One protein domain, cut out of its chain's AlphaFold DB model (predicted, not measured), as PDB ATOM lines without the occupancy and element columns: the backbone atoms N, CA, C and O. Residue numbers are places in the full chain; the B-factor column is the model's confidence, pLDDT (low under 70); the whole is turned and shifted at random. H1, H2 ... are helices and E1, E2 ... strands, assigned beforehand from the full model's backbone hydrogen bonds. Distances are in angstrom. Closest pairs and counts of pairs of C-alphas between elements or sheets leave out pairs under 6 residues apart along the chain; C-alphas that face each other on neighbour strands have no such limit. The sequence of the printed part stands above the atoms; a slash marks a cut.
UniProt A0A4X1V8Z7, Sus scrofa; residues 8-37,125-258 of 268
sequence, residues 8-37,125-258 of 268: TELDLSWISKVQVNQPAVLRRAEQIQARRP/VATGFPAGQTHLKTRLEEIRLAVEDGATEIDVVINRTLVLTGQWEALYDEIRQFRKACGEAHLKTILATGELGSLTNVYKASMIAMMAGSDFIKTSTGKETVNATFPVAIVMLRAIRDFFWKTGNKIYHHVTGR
ATOM      1  N   THR A   8     -45.066  35.299  33.231       95.19
ATOM      2  CA  THR A   8     -43.975  35.137  34.203       95.19
ATOM      3  C   THR A   8     -43.881  36.352  35.120       95.19
ATOM      4  O   THR A   8     -44.508  37.383  34.858       95.19
ATOM      5  N   GLU A   9     -43.057  36.258  36.162       96.00
ATOM      6  CA  GLU A   9     -42.527  37.451  36.822       96.00
ATOM      7  C   GLU A   9     -41.727  38.296  35.820       96.00
ATOM      8  O   GLU A   9     -41.220  37.786  34.809       96.00
ATOM      9  N   LEU A  10     -41.674  39.602  36.071       97.44
ATOM     10  CA  LEU A  10     -40.942  40.527  35.222       97.44
ATOM     11  C   LEU A  10     -39.436  40.344  35.428       97.44
ATOM     12  O   LEU A  10     -38.926  40.552  36.525       97.44
ATOM     13  N   ASP A  11     -38.717  40.033  34.351       97.12
ATOM     14  CA  ASP A  11     -37.255  39.990  34.343       97.12
ATOM     15  C   ASP A  11     -36.702  40.908  33.242       97.12
ATOM     16  O   ASP A  11     -36.582  40.548  32.065       97.12
ATOM     17  N   LEU A  12     -36.335  42.131  33.635       97.38
ATOM     18  CA  LEU A  12     -35.765  43.121  32.718       97.38
ATOM     19  C   LEU A  12     -34.384  42.719  32.183       97.38
ATOM     20  O   LEU A  12     -33.945  43.253  31.155       97.38
ATOM     21  N   SER A  13     -33.696  41.758  32.809       96.69
ATOM     22  CA  SER A  13     -32.407  41.276  32.311       96.69
ATOM     23  C   SER A  13     -32.535  40.635  30.924       96.69
ATOM     24  O   SER A  13     -31.588  40.686  30.137       96.69
ATOM     25  N   TRP A  14     -33.724  40.131  30.568       96.06
ATOM     26  CA  TRP A  14     -33.989  39.513  29.265       96.06
ATOM     27  C   TRP A  14     -34.006  40.521  28.119       96.06
ATOM     28  O   TRP A  14     -33.832  40.133  26.965       96.06
ATOM     29  N   ILE A  15     -34.208  41.806  28.422       96.69
ATOM     30  CA  ILE A  15     -34.294  42.875  27.421       96.69
ATOM     31  C   ILE A  15     -33.195  43.934  27.562       96.69
ATOM     32  O   ILE A  15     -32.974  44.701  26.623       96.69
ATOM     33  N   SER A  16     -32.481  43.982  28.689       93.12
ATOM     34  CA  SER A  16     -31.516  45.046  29.003       93.12
ATOM     35  C   SER A  16     -30.383  45.160  27.975       93.12
ATOM     36  O   SER A  16     -30.057  46.261  27.535       93.12
ATOM     37  N   LYS A  17     -29.837  44.024  27.526       90.19
ATOM     38  CA  LYS A  17     -28.703  43.956  26.584       90.19
ATOM     39  C   LYS A  17     -29.106  43.606  25.151       90.19
ATOM     40  O   LYS A  17     -28.241  43.416  24.298       90.19
ATOM     41  N   VAL A  18     -30.404  43.499  24.869       94.50
ATOM     42  CA  VAL A  18     -30.863  43.101  23.536       94.50
ATOM     43  C   VAL A  18     -30.659  44.236  22.542       94.50
ATOM     44  O   VAL A  18     -31.135  45.354  22.743       94.50
ATOM     45  N   GLN A  19     -30.002  43.897  21.436       92.56
ATOM     46  CA  GLN A  19     -29.863  44.734  20.254       92.56
ATOM     47  C   GLN A  19     -30.230  43.920  19.018       92.56
ATOM     48  O   GLN A  19     -29.740  42.806  18.819       92.56
ATOM     49  N   VAL A  20     -31.095  44.472  18.169       96.88
ATOM     50  CA  VAL A  20     -31.449  43.843  16.898       96.88
ATOM     51  C   VAL A  20     -30.515  44.356  15.807       96.88
ATOM     52  O   VAL A  20     -30.511  45.540  15.483       96.88
ATOM     53  N   ASN A  21     -29.749  43.452  15.189       97.25
ATOM     54  CA  ASN A  21     -28.948  43.773  14.006       97.25
ATOM     55  C   ASN A  21     -29.872  44.012  12.801       97.25
ATOM     56  O   ASN A  21     -30.245  43.078  12.085       97.25
ATOM     57  N   GLN A  22     -30.262  45.271  12.604       95.94
ATOM     58  CA  GLN A  22     -31.208  45.678  11.571       95.94
ATOM     59  C   GLN A  22     -30.752  45.296  10.151       95.94
ATOM     60  O   GLN A  22     -31.548  44.655   9.463       95.94
ATOM     61  N   PRO A  23     -29.500  45.548   9.711       97.50
ATOM     62  CA  PRO A  23     -29.043  45.096   8.393       97.50
ATOM     63  C   PRO A  23     -29.194  43.585   8.174       97.50
ATOM     64  O   PRO A  23     -29.593  43.147   7.098       97.50
ATOM     65  N   ALA A  24     -28.912  42.764   9.191       97.62
ATOM     66  CA  ALA A  24     -29.077  41.315   9.085       97.62
ATOM     67  C   ALA A  24     -30.552  40.891   9.003       97.62
ATOM     68  O   ALA A  24     -30.876  39.940   8.289       97.62
ATOM     69  N   VAL A  25     -31.450  41.579   9.717       97.75
ATOM     70  CA  VAL A  25     -32.899  41.335   9.619       97.75
ATOM     71  C   VAL A  25     -33.423  41.715   8.235       97.75
ATOM     72  O   VAL A  25     -34.165  40.927   7.654       97.75
ATOM     73  N   LEU A  26     -33.004  42.861   7.689       96.69
ATOM     74  CA  LEU A  26     -33.399  43.306   6.349       96.69
ATOM     75  C   LEU A  26     -32.953  42.312   5.273       96.69
ATOM     76  O   LEU A  26     -33.794  41.802   4.537       96.69
ATOM     77  N   ARG A  27     -31.675  41.904   5.275       96.94
ATOM     78  CA  ARG A  27     -31.185  40.859   4.357       96.94
ATOM     79  C   ARG A  27     -31.970  39.555   4.488       96.94
ATOM     80  O   ARG A  27     -32.222  38.870   3.501       96.94
ATOM     81  N   ARG A  28     -32.364  39.177   5.710       96.19
ATOM     82  CA  ARG A  28     -33.168  37.968   5.920       96.19
ATOM     83  C   ARG A  28     -34.585  38.117   5.362       96.19
ATOM     84  O   ARG A  28     -35.102  37.141   4.823       96.19
ATOM     85  N   ALA A  29     -35.198  39.289   5.497       94.81
ATOM     86  CA  ALA A  29     -36.503  39.583   4.913       94.81
ATOM     87  C   ALA A  29     -36.453  39.472   3.381       94.81
ATOM     88  O   ALA A  29     -37.217  38.695   2.813       94.81
ATOM     89  N   GLU A  30     -35.474  40.119   2.744       94.31
ATOM     90  CA  GLU A  30     -35.242  40.041   1.294       94.31
ATOM     91  C   GLU A  30     -35.061  38.592   0.824       94.31
ATOM     92  O   GLU A  30     -35.721  38.146  -0.111       94.31
ATOM     93  N   GLN A  31     -34.235  37.811   1.527       93.50
ATOM     94  CA  GLN A  31     -34.032  36.395   1.216       93.50
ATOM     95  C   GLN A  31     -35.310  35.564   1.316       93.50
ATOM     96  O   GLN A  31     -35.454  34.610   0.560       93.50
ATOM     97  N   ILE A  32     -36.194  35.849   2.278       90.31
ATOM     98  CA  ILE A  32     -37.470  35.135   2.420       90.31
ATOM     99  C   ILE A  32     -38.401  35.506   1.268       90.31
ATOM    100  O   ILE A  32     -39.015  34.616   0.688       90.31
ATOM    101  N   GLN A  33     -38.463  36.789   0.917       86.69
ATOM    102  CA  GLN A  33     -39.312  37.300  -0.158       86.69
ATOM    103  C   GLN A  33     -38.858  36.830  -1.544       86.69
ATOM    104  O   GLN A  33     -39.695  36.579  -2.401       86.69
ATOM    105  N   ALA A  34     -37.553  36.638  -1.750       87.94
ATOM    106  CA  ALA A  34     -37.000  36.117  -2.999       87.94
ATOM    107  C   ALA A  34     -37.196  34.597  -3.184       87.94
ATOM    108  O   ALA A  34     -36.820  34.043  -4.220       87.94
ATOM    109  N   ARG A  35     -37.742  33.879  -2.189       86.00
ATOM    110  CA  ARG A  35     -37.998  32.437  -2.326       86.00
ATOM    111  C   ARG A  35     -39.139  32.197  -3.298       86.00
ATOM    112  O   ARG A  35     -40.173  32.853  -3.240       86.00
ATOM    113  N   ARG A  36     -38.971  31.180  -4.145       75.62
ATOM    114  CA  ARG A  36     -40.019  30.757  -5.074       75.62
ATOM    115  C   ARG A  36     -41.271  30.323  -4.300       75.62
ATOM    116  O   ARG A  36     -41.135  29.538  -3.355       75.62
ATOM    117  N   PRO A  37     -42.465  30.777  -4.709       77.50
ATOM    118  CA  PRO A  37     -43.704  30.319  -4.108       77.50
ATOM    119  C   PRO A  37     -43.904  28.826  -4.370       77.50
ATOM    120  O   PRO A  37     -43.427  28.260  -5.361       77.50
ATOM    121  N   VAL A 125     -61.649  44.392  19.557       98.56
ATOM    122  CA  VAL A 125     -60.606  45.381  19.855       98.56
ATOM    123  C   VAL A 125     -60.978  46.193  21.086       98.56
ATOM    124  O   VAL A 125     -62.130  46.584  21.240       98.56
ATOM    125  N   ALA A 126     -60.008  46.499  21.939       97.81
ATOM    126  CA  ALA A 126     -60.241  47.258  23.162       97.81
ATOM    127  C   ALA A 126     -59.094  48.236  23.448       97.81
ATOM    128  O   ALA A 126     -58.190  48.440  22.632       97.81
ATOM    129  N   THR A 127     -59.160  48.837  24.632       97.62
ATOM    130  CA  THR A 127     -58.146  49.696  25.240       97.62
ATOM    131  C   THR A 127     -57.855  50.965  24.445       97.62
ATOM    132  O   THR A 127     -56.698  51.320  24.220       97.62
ATOM    133  N   GLY A 128     -58.908  51.683  24.055       95.12
ATOM    134  CA  GLY A 128     -58.822  52.948  23.330       95.12
ATOM    135  C   GLY A 128     -58.386  52.770  21.877       95.12
ATOM    136  O   GLY A 128     -57.711  53.642  21.322       95.12
ATOM    137  N   PHE A 129     -58.704  51.621  21.275       97.38
ATOM    138  CA  PHE A 129     -58.363  51.318  19.889       97.38
ATOM    139  C   PHE A 129     -58.839  52.433  18.931       97.38
ATOM    140  O   PHE A 129     -59.983  52.878  19.035       97.38
ATOM    141  N   PRO A 130     -58.017  52.852  17.944       95.88
ATOM    142  CA  PRO A 130     -56.672  52.343  17.635       95.88
ATOM    143  C   PRO A 130     -55.534  53.080  18.368       95.88
ATOM    144  O   PRO A 130     -54.381  52.640  18.329       95.88
ATOM    145  N   ALA A 131     -55.823  54.209  19.018       93.69
ATOM    146  CA  ALA A 131     -54.805  55.126  19.531       93.69
ATOM    147  C   ALA A 131     -54.173  54.672  20.860       93.69
ATOM    148  O   ALA A 131     -52.998  54.938  21.107       93.69
ATOM    149  N   GLY A 132     -54.927  53.989  21.723       92.56
ATOM    150  CA  GLY A 132     -54.453  53.573  23.047       92.56
ATOM    151  C   GLY A 132     -54.237  54.726  24.036       92.56
ATOM    152  O   GLY A 132     -53.552  54.539  25.036       92.56
ATOM    153  N   GLN A 133     -54.787  55.915  23.756       93.56
ATOM    154  CA  GLN A 133     -54.545  57.165  24.502       93.56
ATOM    155  C   GLN A 133     -55.687  57.546  25.468       93.56
ATOM    156  O   GLN A 133     -55.807  58.699  25.870       93.56
ATOM    157  N   THR A 134     -56.549  56.600  25.845       96.12
ATOM    158  CA  THR A 134     -57.587  56.816  26.867       96.12
ATOM    159  C   THR A 134     -57.093  56.393  28.255       96.12
ATOM    160  O   THR A 134     -56.138  55.623  28.399       96.12
ATOM    161  N   HIS A 135     -57.729  56.896  29.317       97.06
ATOM    162  CA  HIS A 135     -57.340  56.562  30.690       97.06
ATOM    163  C   HIS A 135     -57.382  55.051  30.949       97.06
ATOM    164  O   HIS A 135     -58.288  54.357  30.488       97.06
ATOM    165  N   LEU A 136     -56.435  54.542  31.748       97.44
ATOM    166  CA  LEU A 136     -56.342  53.113  32.077       97.44
ATOM    167  C   LEU A 136     -57.663  52.546  32.621       97.44
ATOM    168  O   LEU A 136     -58.061  51.455  32.229       97.44
ATOM    169  N   LYS A 137     -58.379  53.306  33.463       98.12
ATOM    170  CA  LYS A 137     -59.694  52.904  33.989       98.12
ATOM    171  C   LYS A 137     -60.698  52.616  32.867       98.12
ATOM    172  O   LYS A 137     -61.335  51.571  32.894       98.12
ATOM    173  N   THR A 138     -60.801  53.510  31.884       98.12
ATOM    174  CA  THR A 138     -61.681  53.341  30.717       98.12
ATOM    175  C   THR A 138     -61.250  52.145  29.880       98.12
ATOM    176  O   THR A 138     -62.077  51.315  29.533       98.12
ATOM    177  N   ARG A 139     -59.944  51.998  29.631       98.19
ATOM    178  CA  ARG A 139     -59.395  50.881  28.851       98.19
ATOM    179  C   ARG A 139     -59.677  49.521  29.490       98.19
ATOM    180  O   ARG A 139     -60.025  48.583  28.786       98.19
ATOM    181  N   LEU A 140     -59.554  49.416  30.814       98.69
ATOM    182  CA  LEU A 140     -59.906  48.196  31.545       98.69
ATOM    183  C   LEU A 140     -61.404  47.901  31.480       98.69
ATOM    184  O   LEU A 140     -61.786  46.738  31.426       98.69
ATOM    185  N   GLU A 141     -62.237  48.938  31.494       98.50
ATOM    186  CA  GLU A 141     -63.683  48.770  31.405       98.50
ATOM    187  C   GLU A 141     -64.138  48.326  30.016       98.50
ATOM    188  O   GLU A 141     -64.956  47.421  29.914       98.50
ATOM    189  N   GLU A 142     -63.536  48.861  28.950       98.25
ATOM    190  CA  GLU A 142     -63.777  48.384  27.582       98.25
ATOM    191  C   GLU A 142     -63.525  46.874  27.445       98.25
ATOM    192  O   GLU A 142     -64.307  46.182  26.797       98.25
ATOM    193  N   ILE A 143     -62.466  46.351  28.083       98.75
ATOM    194  CA  ILE A 143     -62.184  44.907  28.104       98.75
ATOM    195  C   ILE A 143     -63.318  44.148  28.800       98.75
ATOM    196  O   ILE A 143     -63.805  43.160  28.256       98.75
ATOM    197  N   ARG A 144     -63.735  44.591  29.994       98.69
ATOM    198  CA  ARG A 144     -64.774  43.899  30.775       98.69
ATOM    199  C   ARG A 144     -66.099  43.856  30.031       98.69
ATOM    200  O   ARG A 144     -66.683  42.784  29.943       98.69
ATOM    201  N   LEU A 145     -66.512  44.984  29.456       98.62
ATOM    202  CA  LEU A 145     -67.746  45.084  28.678       98.62
ATOM    203  C   LEU A 145     -67.705  44.174  27.448       98.62
ATOM    204  O   LEU A 145     -68.655  43.443  27.197       98.62
ATOM    205  N   ALA A 146     -66.587  44.139  26.717       98.69
ATOM    206  CA  ALA A 146     -66.454  43.248  25.566       98.69
ATOM    207  C   ALA A 146     -66.535  41.759  25.962       98.69
ATOM    208  O   ALA A 146     -67.147  40.967  25.244       98.69
ATOM    209  N   VAL A 147     -65.941  41.370  27.097       98.62
ATOM    210  CA  VAL A 147     -66.055  40.002  27.633       98.62
ATOM    211  C   VAL A 147     -67.487  39.702  28.091       98.62
ATOM    212  O   VAL A 147     -67.997  38.625  27.793       98.62
ATOM    213  N   GLU A 148     -68.151  40.644  28.766       98.50
ATOM    214  CA  GLU A 148     -69.555  40.530  29.193       98.50
ATOM    215  C   GLU A 148     -70.506  40.362  27.998       98.50
ATOM    216  O   GLU A 148     -71.394  39.511  28.030       98.50
ATOM    217  N   ASP A 149     -70.249  41.079  26.901       98.56
ATOM    218  CA  ASP A 149     -70.974  40.953  25.633       98.56
ATOM    219  C   ASP A 149     -70.717  39.613  24.908       98.56
ATOM    220  O   ASP A 149     -71.385  39.293  23.917       98.56
ATOM    221  N   GLY A 150     -69.763  38.808  25.392       98.25
ATOM    222  CA  GLY A 150     -69.486  37.454  24.917       98.25
ATOM    223  C   GLY A 150     -68.257  37.311  24.019       98.25
ATOM    224  O   GLY A 150     -68.121  36.282  23.352       98.25
ATOM    225  N   ALA A 151     -67.357  38.299  23.970       98.62
ATOM    226  CA  ALA A 151     -66.084  38.137  23.273       98.62
ATOM    227  C   ALA A 151     -65.202  37.112  24.003       98.62
ATOM    228  O   ALA A 151     -64.919  37.230  25.195       98.62
ATOM    229  N   THR A 152     -64.724  36.114  23.264       98.38
ATOM    230  CA  THR A 152     -63.814  35.076  23.771       98.38
ATOM    231  C   THR A 152     -62.348  35.429  23.544       98.38
ATOM    232  O   THR A 152     -61.456  34.723  24.011       98.38
ATOM    233  N   GLU A 153     -62.077  36.506  22.808       98.56
ATOM    234  CA  GLU A 153     -60.734  37.010  22.538       98.56
ATOM    235  C   GLU A 153     -60.742  38.542  22.570       98.56
ATOM    236  O   GLU A 153     -61.654  39.178  22.040       98.56
ATOM    237  N   ILE A 154     -59.729  39.149  23.181       98.69
ATOM    238  CA  ILE A 154     -59.619  40.601  23.320       98.69
ATOM    239  C   ILE A 154     -58.289  41.071  22.745       98.69
ATOM    240  O   ILE A 154     -57.211  40.679  23.196       98.69
ATOM    241  N   ASP A 155     -58.385  41.960  21.768       98.69
ATOM    242  CA  ASP A 155     -57.270  42.545  21.050       98.69
ATOM    243  C   ASP A 155     -56.977  43.940  21.628       98.69
ATOM    244  O   ASP A 155     -57.602  44.937  21.259       98.69
ATOM    245  N   VAL A 156     -56.031  44.020  22.566       98.62
ATOM    246  CA  VAL A 156     -55.684  45.263  23.274       98.62
ATOM    247  C   VAL A 156     -54.567  46.014  22.565       98.62
ATOM    248  O   VAL A 156     -53.599  45.415  22.105       98.62
ATOM    249  N   VAL A 157     -54.654  47.336  22.510       98.19
ATOM    250  CA  VAL A 157     -53.577  48.219  22.043       98.19
ATOM    251  C   VAL A 157     -52.766  48.736  23.226       98.19
ATOM    252  O   VAL A 157     -53.320  49.327  24.155       98.19
ATOM    253  N   ILE A 158     -51.444  48.559  23.176       97.88
ATOM    254  CA  ILE A 158     -50.545  49.078  24.214       97.88
ATOM    255  C   ILE A 158     -50.470  50.608  24.211       97.88
ATOM    256  O   ILE A 158     -50.604  51.258  23.170       97.88
ATOM    257  N   ASN A 159     -50.128  51.193  25.359       96.88
ATOM    258  CA  ASN A 159     -49.655  52.571  25.395       96.88
ATOM    259  C   ASN A 159     -48.242  52.678  24.784       96.88
ATOM    260  O   ASN A 159     -47.226  52.428  25.439       96.88
ATOM    261  N   ARG A 160     -48.181  53.085  23.513       96.75
ATOM    262  CA  ARG A 160     -46.938  53.238  22.733       96.75
ATOM    263  C   ARG A 160     -45.922  54.172  23.400       96.75
ATOM    264  O   ARG A 160     -44.720  53.940  23.284       96.75
ATOM    265  N   THR A 161     -46.381  55.184  24.142       96.88
ATOM    266  CA  THR A 161     -45.508  56.133  24.851       96.88
ATOM    267  C   THR A 161     -44.601  55.422  25.852       96.88
ATOM    268  O   THR A 161     -43.430  55.779  25.968       96.88
ATOM    269  N   LEU A 162     -45.093  54.373  26.521       97.94
ATOM    270  CA  LEU A 162     -44.296  53.600  27.477       97.94
ATOM    271  C   LEU A 162     -43.127  52.892  26.783       97.94
ATOM    272  O   LEU A 162     -42.010  52.909  27.285       97.94
ATOM    273  N   VAL A 163     -43.348  52.352  25.583       98.06
ATOM    274  CA  VAL A 163     -42.284  51.738  24.772       98.06
ATOM    275  C   VAL A 163     -41.276  52.786  24.306       98.06
ATOM    276  O   VAL A 163     -40.071  52.594  24.450       98.06
ATOM    277  N   LEU A 164     -41.762  53.903  23.760       97.62
ATOM    278  CA  LEU A 164     -40.915  54.962  23.201       97.62
ATOM    279  C   LEU A 164     -40.051  55.658  24.261       97.62
ATOM    280  O   LEU A 164     -38.961  56.128  23.947       97.62
ATOM    281  N   THR A 165     -40.514  55.685  25.511       97.69
ATOM    282  CA  THR A 165     -39.789  56.259  26.657       97.69
ATOM    283  C   THR A 165     -39.085  55.207  27.522       97.69
ATOM    284  O   THR A 165     -38.487  55.551  28.536       97.69
ATOM    285  N   GLY A 166     -39.118  53.927  27.130       97.50
ATOM    286  CA  GLY A 166     -38.426  52.842  27.835       97.50
ATOM    287  C   GLY A 166     -39.022  52.459  29.196       97.50
ATOM    288  O   GLY A 166     -38.338  51.826  29.999       97.50
ATOM    289  N   GLN A 167     -40.281  52.807  29.465       98.38
ATOM    290  CA  GLN A 167     -41.015  52.479  30.692       98.38
ATOM    291  C   GLN A 167     -41.564  51.041  30.646       98.38
ATOM    292  O   GLN A 167     -42.769  50.804  30.553       98.38
ATOM    293  N   TRP A 168     -40.661  50.059  30.674       98.44
ATOM    294  CA  TRP A 168     -40.996  48.639  30.497       98.44
ATOM    295  C   TRP A 168     -41.774  48.028  31.667       98.44
ATOM    296  O   TRP A 168     -42.644  47.196  31.427       98.44
ATOM    297  N   GLU A 169     -41.493  48.450  32.903       98.62
ATOM    298  CA  GLU A 169     -42.233  48.015  34.100       98.62
ATOM    299  C   GLU A 169     -43.695  48.465  34.022       98.62
ATOM    300  O   GLU A 169     -44.602  47.644  34.100       98.62
ATOM    301  N   ALA A 170     -43.925  49.745  33.711       98.50
ATOM    302  CA  ALA A 170     -45.272  50.281  33.529       98.50
ATOM    303  C   ALA A 170     -46.033  49.572  32.396       98.50
ATOM    304  O   ALA A 170     -47.228  49.311  32.519       98.50
ATOM    305  N   LEU A 171     -45.349  49.228  31.296       98.62
ATOM    306  CA  LEU A 171     -45.948  48.454  30.208       98.62
ATOM    307  C   LEU A 171     -46.333  47.037  30.662       98.62
ATOM    308  O   LEU A 171     -47.417  46.562  30.323       98.62
ATOM    309  N   TYR A 172     -45.458  46.365  31.416       98.81
ATOM    310  CA  TYR A 172     -45.730  45.045  31.984       98.81
ATOM    311  C   TYR A 172     -46.955  45.085  32.907       98.81
ATOM    312  O   TYR A 172     -47.881  44.291  32.727       98.81
ATOM    313  N   ASP A 173     -46.990  46.040  33.838       98.56
ATOM    314  CA  ASP A 173     -48.075  46.200  34.808       98.56
ATOM    315  C   ASP A 173     -49.406  46.549  34.135       98.56
ATOM    316  O   ASP A 173     -50.468  46.061  34.534       98.56
ATOM    317  N   GLU A 174     -49.373  47.374  33.090       98.44
ATOM    318  CA  GLU A 174     -50.552  47.704  32.292       98.44
ATOM    319  C   GLU A 174     -51.118  46.454  31.595       98.44
ATOM    320  O   GLU A 174     -52.304  46.143  31.743       98.44
ATOM    321  N   ILE A 175     -50.278  45.679  30.902       98.56
ATOM    322  CA  ILE A 175     -50.719  44.461  30.200       98.56
ATOM    323  C   ILE A 175     -51.176  43.386  31.198       98.56
ATOM    324  O   ILE A 175     -52.150  42.679  30.936       98.56
ATOM    325  N   ARG A 176     -50.552  43.294  32.378       98.31
ATOM    326  CA  ARG A 176     -51.003  42.411  33.466       98.31
ATOM    327  C   ARG A 176     -52.420  42.738  33.920       98.31
ATOM    328  O   ARG A 176     -53.221  41.827  34.145       98.31
ATOM    329  N   GLN A 177     -52.752  44.022  34.025       98.56
ATOM    330  CA  GLN A 177     -54.108  44.455  34.351       98.56
ATOM    331  C   GLN A 177     -55.092  44.129  33.223       98.56
ATOM    332  O   GLN A 177     -56.196  43.665  33.512       98.56
ATOM    333  N   PHE A 178     -54.689  44.273  31.954       98.50
ATOM    334  CA  PHE A 178     -55.497  43.831  30.812       98.50
ATOM    335  C   PHE A 178     -55.758  42.324  30.842       98.50
ATOM    336  O   PHE A 178     -56.907  41.900  30.725       98.50
ATOM    337  N   ARG A 179     -54.725  41.510  31.090       97.75
ATOM    338  CA  ARG A 179     -54.845  40.052  31.229       97.75
ATOM    339  C   ARG A 179     -55.816  39.682  32.344       97.75
ATOM    340  O   ARG A 179     -56.660  38.812  32.145       97.75
ATOM    341  N   LYS A 180     -55.744  40.359  33.492       97.75
ATOM    342  CA  LYS A 180     -56.699  40.157  34.589       97.75
ATOM    343  C   LYS A 180     -58.129  40.530  34.180       97.75
ATOM    344  O   LYS A 180     -59.052  39.791  34.500       97.75
ATOM    345  N   ALA A 181     -58.314  41.649  33.478       98.31
ATOM    346  CA  ALA A 181     -59.631  42.106  33.031       98.31
ATOM    347  C   ALA A 181     -60.271  41.182  31.980       98.31
ATOM    348  O   ALA A 181     -61.491  41.088  31.934       98.31
ATOM    349  N   CYS A 182     -59.465  40.472  31.185       97.81
ATOM    350  CA  CYS A 182     -59.955  39.531  30.173       97.81
ATOM    351  C   CYS A 182     -60.583  38.250  30.759       97.81
ATOM    352  O   CYS A 182     -61.251  37.530  30.027       97.81
ATOM    353  N   GLY A 183     -60.358  37.920  32.040       95.88
ATOM    354  CA  GLY A 183     -60.863  36.671  32.628       95.88
ATOM    355  C   GLY A 183     -60.371  35.442  31.853       95.88
ATOM    356  O   GLY A 183     -59.163  35.273  31.697       95.88
ATOM    357  N   GLU A 184     -61.303  34.645  31.326       95.38
ATOM    358  CA  GLU A 184     -61.036  33.463  30.489       95.38
ATOM    359  C   GLU A 184     -60.894  33.786  28.987       95.38
ATOM    360  O   GLU A 184     -60.589  32.907  28.191       95.38
ATOM    361  N   ALA A 185     -61.108  35.028  28.540       97.50
ATOM    362  CA  ALA A 185     -60.910  35.372  27.128       97.50
ATOM    363  C   ALA A 185     -59.416  35.327  26.757       97.50
ATOM    364  O   ALA A 185     -58.559  35.652  27.577       97.50
ATOM    365  N   HIS A 186     -59.042  34.970  25.528       97.75
ATOM    366  CA  HIS A 186     -57.641  35.093  25.101       97.75
ATOM    367  C   HIS A 186     -57.223  36.562  24.995       97.75
ATOM    368  O   HIS A 186     -57.957  37.380  24.446       97.75
ATOM    369  N   LEU A 187     -56.016  36.890  25.457       98.31
ATOM    370  CA  LEU A 187     -55.442  38.226  25.319       98.31
ATOM    371  C   LEU A 187     -54.527  38.285  24.090       98.31
ATOM    372  O   LEU A 187     -53.505  37.594  24.035       98.31
ATOM    373  N   LYS A 188     -54.844  39.162  23.135       98.50
ATOM    374  CA  LYS A 188     -53.973  39.498  22.005       98.50
ATOM    375  C   LYS A 188     -53.453  40.921  22.164       98.50
ATOM    376  O   LYS A 188     -54.204  41.882  22.054       98.50
ATOM    377  N   THR A 189     -52.155  41.079  22.396       98.69
ATOM    378  CA  THR A 189     -51.556  42.407  22.588       98.69
ATOM    379  C   THR A 189     -51.044  42.963  21.264       98.69
ATOM    380  O   THR A 189     -50.056  42.472  20.717       98.69
ATOM    381  N   ILE A 190     -51.700  44.005  20.758       98.62
ATOM    382  CA  ILE A 190     -51.285  44.800  19.604       98.62
ATOM    383  C   ILE A 190     -50.167  45.752  20.021       98.62
ATOM    384  O   ILE A 190     -50.375  46.677  20.806       98.62
ATOM    385  N   LEU A 191     -48.985  45.545  19.443       98.00
ATOM    386  CA  LEU A 191     -47.800  46.352  19.728       98.00
ATOM    387  C   LEU A 191     -47.720  47.634  18.893       98.00
ATOM    388  O   LEU A 191     -46.934  48.513  19.225       98.00
ATOM    389  N   ALA A 192     -48.490  47.731  17.804       95.81
ATOM    390  CA  ALA A 192     -48.414  48.830  16.840       95.81
ATOM    391  C   ALA A 192     -46.981  49.073  16.336       95.81
ATOM    392  O   ALA A 192     -46.434  50.173  16.372       95.81
ATOM    393  N   THR A 193     -46.354  47.998  15.857       95.94
ATOM    394  CA  THR A 193     -44.917  47.920  15.562       95.94
ATOM    395  C   THR A 193     -44.394  48.967  14.582       95.94
ATOM    396  O   THR A 193     -43.207  49.279  14.627       95.94
ATOM    397  N   GLY A 194     -45.250  49.508  13.706       93.25
ATOM    398  CA  GLY A 194     -44.891  50.586  12.779       93.25
ATOM    399  C   GLY A 194     -44.565  51.916  13.468       93.25
ATOM    400  O   GLY A 194     -43.906  52.760  12.872       93.25
ATOM    401  N   GLU A 195     -44.968  52.083  14.729       95.06
ATOM    402  CA  GLU A 195     -44.843  53.330  15.495       95.06
ATOM    403  C   GLU A 195     -43.901  53.189  16.702       95.06
ATOM    404  O   GLU A 195     -43.758  54.114  17.494       95.06
ATOM    405  N   LEU A 196     -43.214  52.049  16.848       96.00
ATOM    406  CA  LEU A 196     -42.299  51.795  17.974       96.00
ATOM    407  C   LEU A 196     -40.860  52.282  17.732       96.00
ATOM    408  O   LEU A 196     -39.976  52.069  18.566       96.00
ATOM    409  N   GLY A 197     -40.604  52.912  16.584       94.62
ATOM    410  CA  GLY A 197     -39.335  53.551  16.221       94.62
ATOM    411  C   GLY A 197     -38.194  52.601  15.837       94.62
ATOM    412  O   GLY A 197     -37.437  52.908  14.921       94.62
ATOM    413  N   SER A 198     -38.053  51.436  16.481       96.62
ATOM    414  CA  SER A 198     -36.976  50.481  16.173       96.62
ATOM    415  C   SER A 198     -37.390  49.016  16.316       96.62
ATOM    416  O   SER A 198     -38.240  48.658  17.132       96.62
ATOM    417  N   LEU A 199     -36.714  48.131  15.574       97.94
ATOM    418  CA  LEU A 199     -36.882  46.680  15.726       97.94
ATOM    419  C   LEU A 199     -36.446  46.179  17.111       97.94
ATOM    420  O   LEU A 199     -36.993  45.199  17.610       97.94
ATOM    421  N   THR A 200     -35.496  46.860  17.758       98.31
ATOM    422  CA  THR A 200     -35.129  46.573  19.149       98.31
ATOM    423  C   THR A 200     -36.322  46.817  20.077       98.31
ATOM    424  O   THR A 200     -36.650  45.936  20.867       98.31
ATOM    425  N   ASN A 201     -37.037  47.937  19.934       98.31
ATOM    426  CA  ASN A 201     -38.252  48.199  20.712       98.31
ATOM    427  C   ASN A 201     -39.352  47.171  20.436       98.31
ATOM    428  O   ASN A 201     -39.987  46.708  21.378       98.31
ATOM    429  N   VAL A 202     -39.529  46.750  19.177       98.44
ATOM    430  CA  VAL A 202     -40.472  45.674  18.818       98.44
ATOM    431  C   VAL A 202     -40.150  44.379  19.568       98.44
ATOM    432  O   VAL A 202     -41.050  43.772  20.149       98.44
ATOM    433  N   TYR A 203     -38.878  43.965  19.605       98.69
ATOM    434  CA  TYR A 203     -38.466  42.778  20.362       98.69
ATOM    435  C   TYR A 203     -38.758  42.939  21.859       98.69
ATOM    436  O   TYR A 203     -39.373  42.065  22.466       98.69
ATOM    437  N   LYS A 204     -38.343  44.063  22.457       98.69
ATOM    438  CA  LYS A 204     -38.512  44.312  23.897       98.69
ATOM    439  C   LYS A 204     -39.988  44.353  24.292       98.69
ATOM    440  O   LYS A 204     -40.376  43.663  25.230       98.69
ATOM    441  N   ALA A 205     -40.819  45.066  23.535       98.69
ATOM    442  CA  ALA A 205     -42.262  45.124  23.754       98.69
ATOM    443  C   ALA A 205     -42.921  43.741  23.609       98.69
ATOM    444  O   ALA A 205     -43.776  43.387  24.415       98.69
ATOM    445  N   SER A 206     -42.470  42.924  22.645       98.69
ATOM    446  CA  SER A 206     -42.928  41.534  22.500       98.69
ATOM    447  C   SER A 206     -42.626  40.711  23.753       98.69
ATOM    448  O   SER A 206     -43.513  40.046  24.280       98.69
ATOM    449  N   MET A 207     -41.388  40.777  24.254       98.56
ATOM    450  CA  MET A 207     -40.978  40.063  25.466       98.56
ATOM    451  C   MET A 207     -41.792  40.500  26.685       98.56
ATOM    452  O   MET A 207     -42.283  39.647  27.417       98.56
ATOM    453  N   ILE A 208     -41.983  41.809  26.872       98.69
ATOM    454  CA  ILE A 208     -42.772  42.353  27.982       98.69
ATOM    455  C   ILE A 208     -44.233  41.900  27.906       98.69
ATOM    456  O   ILE A 208     -44.765  41.421  28.904       98.69
ATOM    457  N   ALA A 209     -44.866  41.962  26.731       98.69
ATOM    458  CA  ALA A 209     -46.242  41.499  26.556       98.69
ATOM    459  C   ALA A 209     -46.400  40.000  26.869       98.69
ATOM    460  O   ALA A 209     -47.369  39.595  27.512       98.69
ATOM    461  N   MET A 210     -45.434  39.171  26.463       98.50
ATOM    462  CA  MET A 210     -45.442  37.737  26.769       98.50
ATOM    463  C   MET A 210     -45.221  37.466  28.261       98.50
ATOM    464  O   MET A 210     -45.976  36.688  28.843       98.50
ATOM    465  N   MET A 211     -44.264  38.142  28.910       98.38
ATOM    466  CA  MET A 211     -44.078  38.055  30.365       98.38
ATOM    467  C   MET A 211     -45.349  38.486  31.111       98.38
ATOM    468  O   MET A 211     -45.719  37.868  32.108       98.38
ATOM    469  N   ALA A 212     -46.065  39.494  30.610       98.31
ATOM    470  CA  ALA A 212     -47.303  39.996  31.198       98.31
ATOM    471  C   ALA A 212     -48.531  39.076  30.999       98.31
ATOM    472  O   ALA A 212     -49.582  39.323  31.589       98.31
ATOM    473  N   GLY A 213     -48.396  37.991  30.228       97.25
ATOM    474  CA  GLY A 213     -49.442  36.977  30.049       97.25
ATOM    475  C   GLY A 213     -50.267  37.114  28.767       97.25
ATOM    476  O   GLY A 213     -51.388  36.623  28.715       97.25
ATOM    477  N   SER A 214     -49.752  37.781  27.731       97.88
ATOM    478  CA  SER A 214     -50.428  37.849  26.429       97.88
ATOM    479  C   SER A 214     -50.382  36.512  25.686       97.88
ATOM    480  O   SER A 214     -49.295  36.018  25.392       97.88
ATOM    481  N   ASP A 215     -51.527  35.937  25.322       97.88
ATOM    482  CA  ASP A 215     -51.598  34.668  24.577       97.88
ATOM    483  C   ASP A 215     -51.108  34.833  23.127       97.88
ATOM    484  O   ASP A 215     -50.463  33.946  22.559       97.88
ATOM    485  N   PHE A 216     -51.370  36.009  22.546       98.25
ATOM    486  CA  PHE A 216     -50.880  36.411  21.232       98.25
ATOM    487  C   PHE A 216     -50.121  37.727  21.323       98.25
ATOM    488  O   PHE A 216     -50.550  38.647  22.018       98.25
ATOM    489  N   ILE A 217     -49.054  37.872  20.544       98.38
ATOM    490  CA  ILE A 217     -48.514  39.192  20.206       98.38
ATOM    491  C   ILE A 217     -48.916  39.540  18.773       98.38
ATOM    492  O   ILE A 217     -48.744  38.740  17.849       98.38
ATOM    493  N   LYS A 218     -49.490  40.730  18.600       97.94
ATOM    494  CA  LYS A 218     -50.102  41.200  17.357       97.94
ATOM    495  C   LYS A 218     -49.337  42.402  16.816       97.94
ATOM    496  O   LYS A 218     -48.976  43.309  17.564       97.94
ATOM    497  N   THR A 219     -49.051  42.401  15.515       96.38
ATOM    498  CA  THR A 219     -48.174  43.416  14.907       96.38
ATOM    499  C   THR A 219     -48.765  44.824  14.990       96.38
ATOM    500  O   THR A 219     -48.115  45.753  15.463       96.38
ATOM    501  N   SER A 220     -49.992  45.018  14.511       94.06
ATOM    502  CA  SER A 220     -50.517  46.347  14.162       94.06
ATOM    503  C   SER A 220     -52.022  46.423  14.386       94.06
ATOM    504  O   SER A 220     -52.683  45.386  14.490       94.06
ATOM    505  N   THR A 221     -52.576  47.635  14.442       93.56
ATOM    506  CA  THR A 221     -54.031  47.829  14.535       93.56
ATOM    507  C   THR A 221     -54.713  47.719  13.171       93.56
ATOM    508  O   THR A 221     -55.925  47.532  13.102       93.56
ATOM    509  N   GLY A 222     -53.959  47.830  12.071       91.44
ATOM    510  CA  GLY A 222     -54.533  47.939  10.727       91.44
ATOM    511  C   GLY A 222     -54.929  49.373  10.368       91.44
ATOM    512  O   GLY A 222     -55.434  49.602   9.267       91.44
ATOM    513  N   LYS A 223     -54.734  50.329  11.287       90.50
ATOM    514  CA  LYS A 223     -55.063  51.751  11.115       90.50
ATOM    515  C   LYS A 223     -53.822  52.626  10.939       90.50
ATOM    516  O   LYS A 223     -53.958  53.753  10.477       90.50
ATOM    517  N   GLU A 224     -52.633  52.111  11.251       85.81
ATOM    518  CA  GLU A 224     -51.370  52.807  11.006       85.81
ATOM    519  C   GLU A 224     -51.009  52.828   9.510       85.81
ATOM    520  O   GLU A 224     -51.429  51.968   8.726       85.81
ATOM    521  N   THR A 225     -50.148  53.776   9.122       85.25
ATOM    522  CA  THR A 225     -49.564  53.843   7.770       85.25
ATOM    523  C   THR A 225     -48.721  52.605   7.461       85.25
ATOM    524  O   THR A 225     -48.837  52.019   6.385       85.25
ATOM    525  N   VAL A 226     -47.894  52.178   8.421       86.00
ATOM    526  CA  VAL A 226     -47.046  50.985   8.311       86.00
ATOM    527  C   VAL A 226     -47.582  49.912   9.249       86.00
ATOM    528  O   VAL A 226     -47.603  50.090  10.464       86.00
ATOM    529  N   ASN A 227     -47.998  48.787   8.672       86.81
ATOM    530  CA  ASN A 227     -48.537  47.646   9.411       86.81
ATOM    531  C   ASN A 227     -47.495  46.513   9.492       86.81
ATOM    532  O   ASN A 227     -46.298  46.770   9.647       86.81
ATOM    533  N   ALA A 228     -47.923  45.253   9.387       87.69
ATOM    534  CA  ALA A 228     -47.014  44.122   9.344       87.69
ATOM    535  C   ALA A 228     -45.994  44.229   8.201       87.69
ATOM    536  O   ALA A 228     -46.337  44.462   7.044       87.69
ATOM    537  N   THR A 229     -44.729  43.974   8.528       92.75
ATOM    538  CA  THR A 229     -43.633  43.848   7.563       92.75
ATOM    539  C   THR A 229     -42.828  42.583   7.861       92.75
ATOM    540  O   THR A 229     -42.808  42.103   8.998       92.75
ATOM    541  N   PHE A 230     -42.131  42.038   6.858       93.12
ATOM    542  CA  PHE A 230     -41.255  40.877   7.057       93.12
ATOM    543  C   PHE A 230     -40.201  41.100   8.160       93.12
ATOM    544  O   PHE A 230     -40.064  40.216   9.009       93.12
ATOM    545  N   PRO A 231     -39.495  42.250   8.231       96.31
ATOM    546  CA  PRO A 231     -38.562  42.530   9.323       96.31
ATOM    547  C   PRO A 231     -39.198  42.448  10.714       96.31
ATOM    548  O   PRO A 231     -38.632  41.816  11.606       96.31
ATOM    549  N   VAL A 232     -40.388  43.032  10.889       96.69
ATOM    550  CA  VAL A 232     -41.138  42.975  12.153       96.69
ATOM    551  C   VAL A 232     -41.504  41.534  12.501       96.69
ATOM    552  O   VAL A 232     -41.214  41.087  13.610       96.69
ATOM    553  N   ALA A 233     -42.074  40.785  11.553       95.75
ATOM    554  CA  ALA A 233     -42.478  39.399  11.778       95.75
ATOM    555  C   ALA A 233     -41.284  38.516  12.179       95.75
ATOM    556  O   ALA A 233     -41.380  37.731  13.118       95.75
ATOM    557  N   ILE A 234     -40.126  38.677  11.527       97.31
ATOM    558  CA  ILE A 234     -38.894  37.954  11.885       97.31
ATOM    559  C   ILE A 234     -38.491  38.241  13.335       97.31
ATOM    560  O   ILE A 234     -38.087  37.327  14.055       97.31
ATOM    561  N   VAL A 235     -38.571  39.500  13.763       98.38
ATOM    562  CA  VAL A 235     -38.174  39.917  15.113       98.38
ATOM    563  C   VAL A 235     -39.145  39.398  16.168       98.38
ATOM    564  O   VAL A 235     -38.698  38.833  17.164       98.38
ATOM    565  N   MET A 236     -40.452  39.512  15.934       98.56
ATOM    566  CA  MET A 236     -41.475  39.002  16.850       98.56
ATOM    567  C   MET A 236     -41.419  37.473  16.967       98.56
ATOM    568  O   MET A 236     -41.452  36.943  18.075       98.56
ATOM    569  N   LEU A 237     -41.230  36.749  15.858       98.31
ATOM    570  CA  LEU A 237     -41.057  35.290  15.876       98.31
ATOM    571  C   LEU A 237     -39.783  34.857  16.615       98.31
ATOM    572  O   LEU A 237     -39.783  33.826  17.287       98.31
ATOM    573  N   ARG A 238     -38.697  35.637  16.525       98.00
ATOM    574  CA  ARG A 238     -37.491  35.405  17.337       98.00
ATOM    575  C   ARG A 238     -37.776  35.609  18.821       98.00
ATOM    576  O   ARG A 238     -37.404  34.740  19.598       98.00
ATOM    577  N   ALA A 239     -38.474  36.681  19.195       98.38
ATOM    578  CA  ALA A 239     -38.877  36.910  20.582       98.38
ATOM    579  C   ALA A 239     -39.721  35.743  21.119       98.38
ATOM    580  O   ALA A 239     -39.406  35.208  22.177       98.38
ATOM    581  N   ILE A 240     -40.729  35.283  20.365       98.44
ATOM    582  CA  ILE A 240     -41.565  34.126  20.737       98.44
ATOM    583  C   ILE A 240     -40.716  32.874  20.964       98.44
ATOM    584  O   ILE A 240     -40.883  32.183  21.967       98.44
ATOM    585  N   ARG A 241     -39.790  32.576  20.047       98.00
ATOM    586  CA  ARG A 241     -38.886  31.426  20.173       98.00
ATOM    587  C   ARG A 241     -38.008  31.536  21.420       98.00
ATOM    588  O   ARG A 241     -37.887  30.566  22.161       98.00
ATOM    589  N   ASP A 242     -37.401  32.697  21.643       97.75
ATOM    590  CA  ASP A 242     -36.507  32.922  22.778       97.75
ATOM    591  C   ASP A 242     -37.280  32.845  24.111       97.75
ATOM    592  O   ASP A 242     -36.792  32.260  25.077       97.75
ATOM    593  N   PHE A 243     -38.515  33.358  24.150       97.62
ATOM    594  CA  PHE A 243     -39.426  33.227  25.290       97.62
ATOM    595  C   PHE A 243     -39.814  31.767  25.548       97.62
ATOM    596  O   PHE A 243     -39.736  31.307  26.689       97.62
ATOM    597  N   PHE A 244     -40.165  31.010  24.503       97.06
ATOM    598  CA  PHE A 244     -40.471  29.583  24.617       97.06
ATOM    599  C   PHE A 244     -39.281  28.793  25.172       97.06
ATOM    600  O   PHE A 244     -39.458  27.974  26.065       97.06
ATOM    601  N   TRP A 245     -38.056  29.063  24.714       97.31
ATOM    602  CA  TRP A 245     -36.863  28.393  25.245       97.31
ATOM    603  C   TRP A 245     -36.581  28.705  26.714       97.31
ATOM    604  O   TRP A 245     -36.000  27.875  27.405       97.31
ATOM    605  N   LYS A 246     -36.991  29.880  27.200       95.69
ATOM    606  CA  LYS A 246     -36.830  30.272  28.605       95.69
ATOM    607  C   LYS A 246     -37.917  29.716  29.519       95.69
ATOM    608  O   LYS A 246     -37.650  29.485  30.690       95.69
ATOM    609  N   THR A 247     -39.135  29.553  29.008       95.75
ATOM    610  CA  THR A 247     -40.330  29.348  29.849       95.75
ATOM    611  C   THR A 247     -41.094  28.060  29.557       95.75
ATOM    612  O   THR A 247     -41.881  27.621  30.386       95.75
ATOM    613  N   GLY A 248     -40.925  27.473  28.370       94.88
ATOM    614  CA  GLY A 248     -41.781  26.402  27.850       94.88
ATOM    615  C   GLY A 248     -43.176  26.862  27.397       94.88
ATOM    616  O   GLY A 248     -43.932  26.058  26.848       94.88
ATOM    617  N   ASN A 249     -43.525  28.142  27.572       93.50
ATOM    618  CA  ASN A 249     -44.848  28.669  27.244       93.50
ATOM    619  C   ASN A 249     -44.978  28.946  25.744       93.50
ATOM    620  O   ASN A 249     -44.151  29.634  25.140       93.50
ATOM    621  N   LYS A 250     -46.044  28.422  25.133       93.88
ATOM    622  CA  LYS A 250     -46.357  28.651  23.718       93.88
ATOM    623  C   LYS A 250     -47.095  29.974  23.562       93.88
ATOM    624  O   LYS A 250     -48.126  30.171  24.192       93.88
ATOM    625  N   ILE A 251     -46.581  30.829  22.683       96.38
ATOM    626  CA  ILE A 251     -47.177  32.120  22.333       96.38
ATOM    627  C   ILE A 251     -47.482  32.134  20.846       96.38
ATOM    628  O   ILE A 251     -46.680  31.672  20.028       96.38
ATOM    629  N   TYR A 252     -48.631  32.694  20.498       95.38
ATOM    630  CA  TYR A 252     -49.056  32.814  19.118       95.38
ATOM    631  C   TYR A 252     -48.670  34.175  18.526       95.38
ATOM    632  O   TYR A 252     -48.649  35.211  19.193       95.38
ATOM    633  N   HIS A 253     -48.360  34.175  17.235       96.19
ATOM    634  CA  HIS A 253     -48.066  35.385  16.479       96.19
ATOM    635  C   HIS A 253     -49.278  35.749  15.629       96.19
ATOM    636  O   HIS A 253     -49.725  34.930  14.827       96.19
ATOM    637  N   HIS A 254     -49.781  36.973  15.770       94.81
ATOM    638  CA  HIS A 254     -50.869  37.481  14.943       94.81
ATOM    639  C   HIS A 254     -50.354  38.587  14.017       94.81
ATOM    640  O   HIS A 254     -49.804  39.595  14.464       94.81
ATOM    641  N   VAL A 255     -50.564  38.421  12.712       92.44
ATOM    642  CA  VAL A 255     -50.089  39.368  11.696       92.44
ATOM    643  C   VAL A 255     -51.258  40.175  11.147       92.44
ATOM    644  O   VAL A 255     -52.200  39.612  10.594       92.44
ATOM    645  N   THR A 256     -51.189  41.500  11.254       87.25
ATOM    646  CA  THR A 256     -52.259  42.407  10.813       87.25
ATOM    647  C   THR A 256     -51.730  43.485   9.894       87.25
ATOM    648  O   THR A 256     -50.694  44.095  10.157       87.25
ATOM    649  N   GLY A 257     -52.473  43.745   8.827       77.31
ATOM    650  CA  GLY A 257     -52.167  44.772   7.849       77.31
ATOM    651  C   GLY A 257     -52.929  44.539   6.557       77.31
ATOM    652  O   GLY A 257     -53.662  43.559   6.414       77.31
ATOM    653  N   ARG A 258     -52.734  45.445   5.601       65.75
ATOM    654  CA  ARG A 258     -53.169  45.217   4.226       65.75
ATOM    655  C   ARG A 258     -52.192  44.259   3.562       65.75
ATOM    656  O   ARG A 258     -51.023  44.591   3.391       65.75
TER     657      ARG A 258
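What this domain is: This is residues 8 to 37 and 125 to 258 of the 268 residues of a protein of Sus scrofa (UniProt A0A4X1V8Z7). An arc of four helices, H3, H5, H6 and H7, each in contact with the next, wraps round a small curled wall of four short parallel strands. H2 stands at one far end, where part of it packs on H7, while the short H1 packs on H6 and the short H4 sits by H5 and H6. The printed part has 164 residues with seven named helices and four named strands, in the order H1 H2 H3 E1 H4 H5 E2 H6 E3 H7 E4; the class is mixed. The sheet's order is E1 E2 E3 E4, all parallel. The whole is compact, with a radius of gyration of the C-alphas of 15.3 A and spans of 46 by 35 by 30 A.

Where its parts are: Find C-alpha 13 at (-32.407, 41.276, 32.311), where H1 begins, residues 13 to 16. H2 is residues 22 to 33, 16.5 A long. Past the cut, H3 is residues 136 to 148, 18.5 A, and E1 is residues 153 to 157, 13.3 A. Next come H4, residues 160 to 164, and H5, residues 168 to 181, 19.9 A. E2 is residues 186 to 190, H6 residues 199 to 211, 18.5 A, and E3 residues 216 to 218. Find C-alpha 230 at (-41.255, 40.877, 7.057); from there H7 runs 25.6 A to residue 247. E4, residues 252 to 254, ends at C-alpha 254, (-50.869, 37.481, 14.943).

How they stand to each other: Look across the sheet for N 154 and O 186 at 2.8 A between E1 and E2, N 218 and O 189 at 2.8 A between E2 and E3, and N 254 and O 217 at 2.9 A between E3 and E4. Three strand-helix-strand units, parallel neighbour strands joined through helices, have right-handed crossovers: E1, H4 H5, E2; E2, H6, E3; and E3, H7, E4. H5 and H6 are on the same face, at heights over the sheet of 10.3 A and 9.5 A. H3 is on the sheet too, with C-alphas 143 and 154 closest at 6.9 A; H7 only grazes it with residues 233 to 240. H6 is the hub. It touches H7 at a tilt of 37 degrees, only just steep, the same way; the closest C-alphas, Tyr 203 and Ala 239, are 5.9 A apart. It touches H5 at a steep tilt of 43 degrees, closest at C-alphas 172 and 208, 5.7 A. With residues 204 to 207 alone it only just touches H1, with 3 pairs of C-alphas within 8 A, closest at C-alphas 15 and 204, 5.7 A. With residues 201 to 205 alone it only just touches H4, again with 3 pairs, closest at C-alphas 163 and 205, 6.7 A. H4 and H5 touch only at the corner, closest at C-alphas 162 and 171, 6.1 A. H3 touches H5 at a shallow tilt of 31 degrees, closest at C-alphas 144 and 181, 5.9 A. Residues 25 to 29 of H2 touch residues 230 to 235 of H7, closest at C-alphas 29 and 230, 5.4 A, about perpendicular at 74 degrees. Every O i to N i+4 pair is within hydrogen-bond range in H2, H3, H4, H5, H6 and H7; H1 is too short for one.

The domain as a whole: The C-alphas farthest apart, those of Arg 36 and Lys 137, are 49.0 A apart. Residues 38 to 124 are not printed, and C-alphas 37 and 125 are 33.0 A apart across the cut. The link from E3 to H7, 11 residues, is long. Mean pLDDT of the printed part is 95.8; residue 258 is under 70.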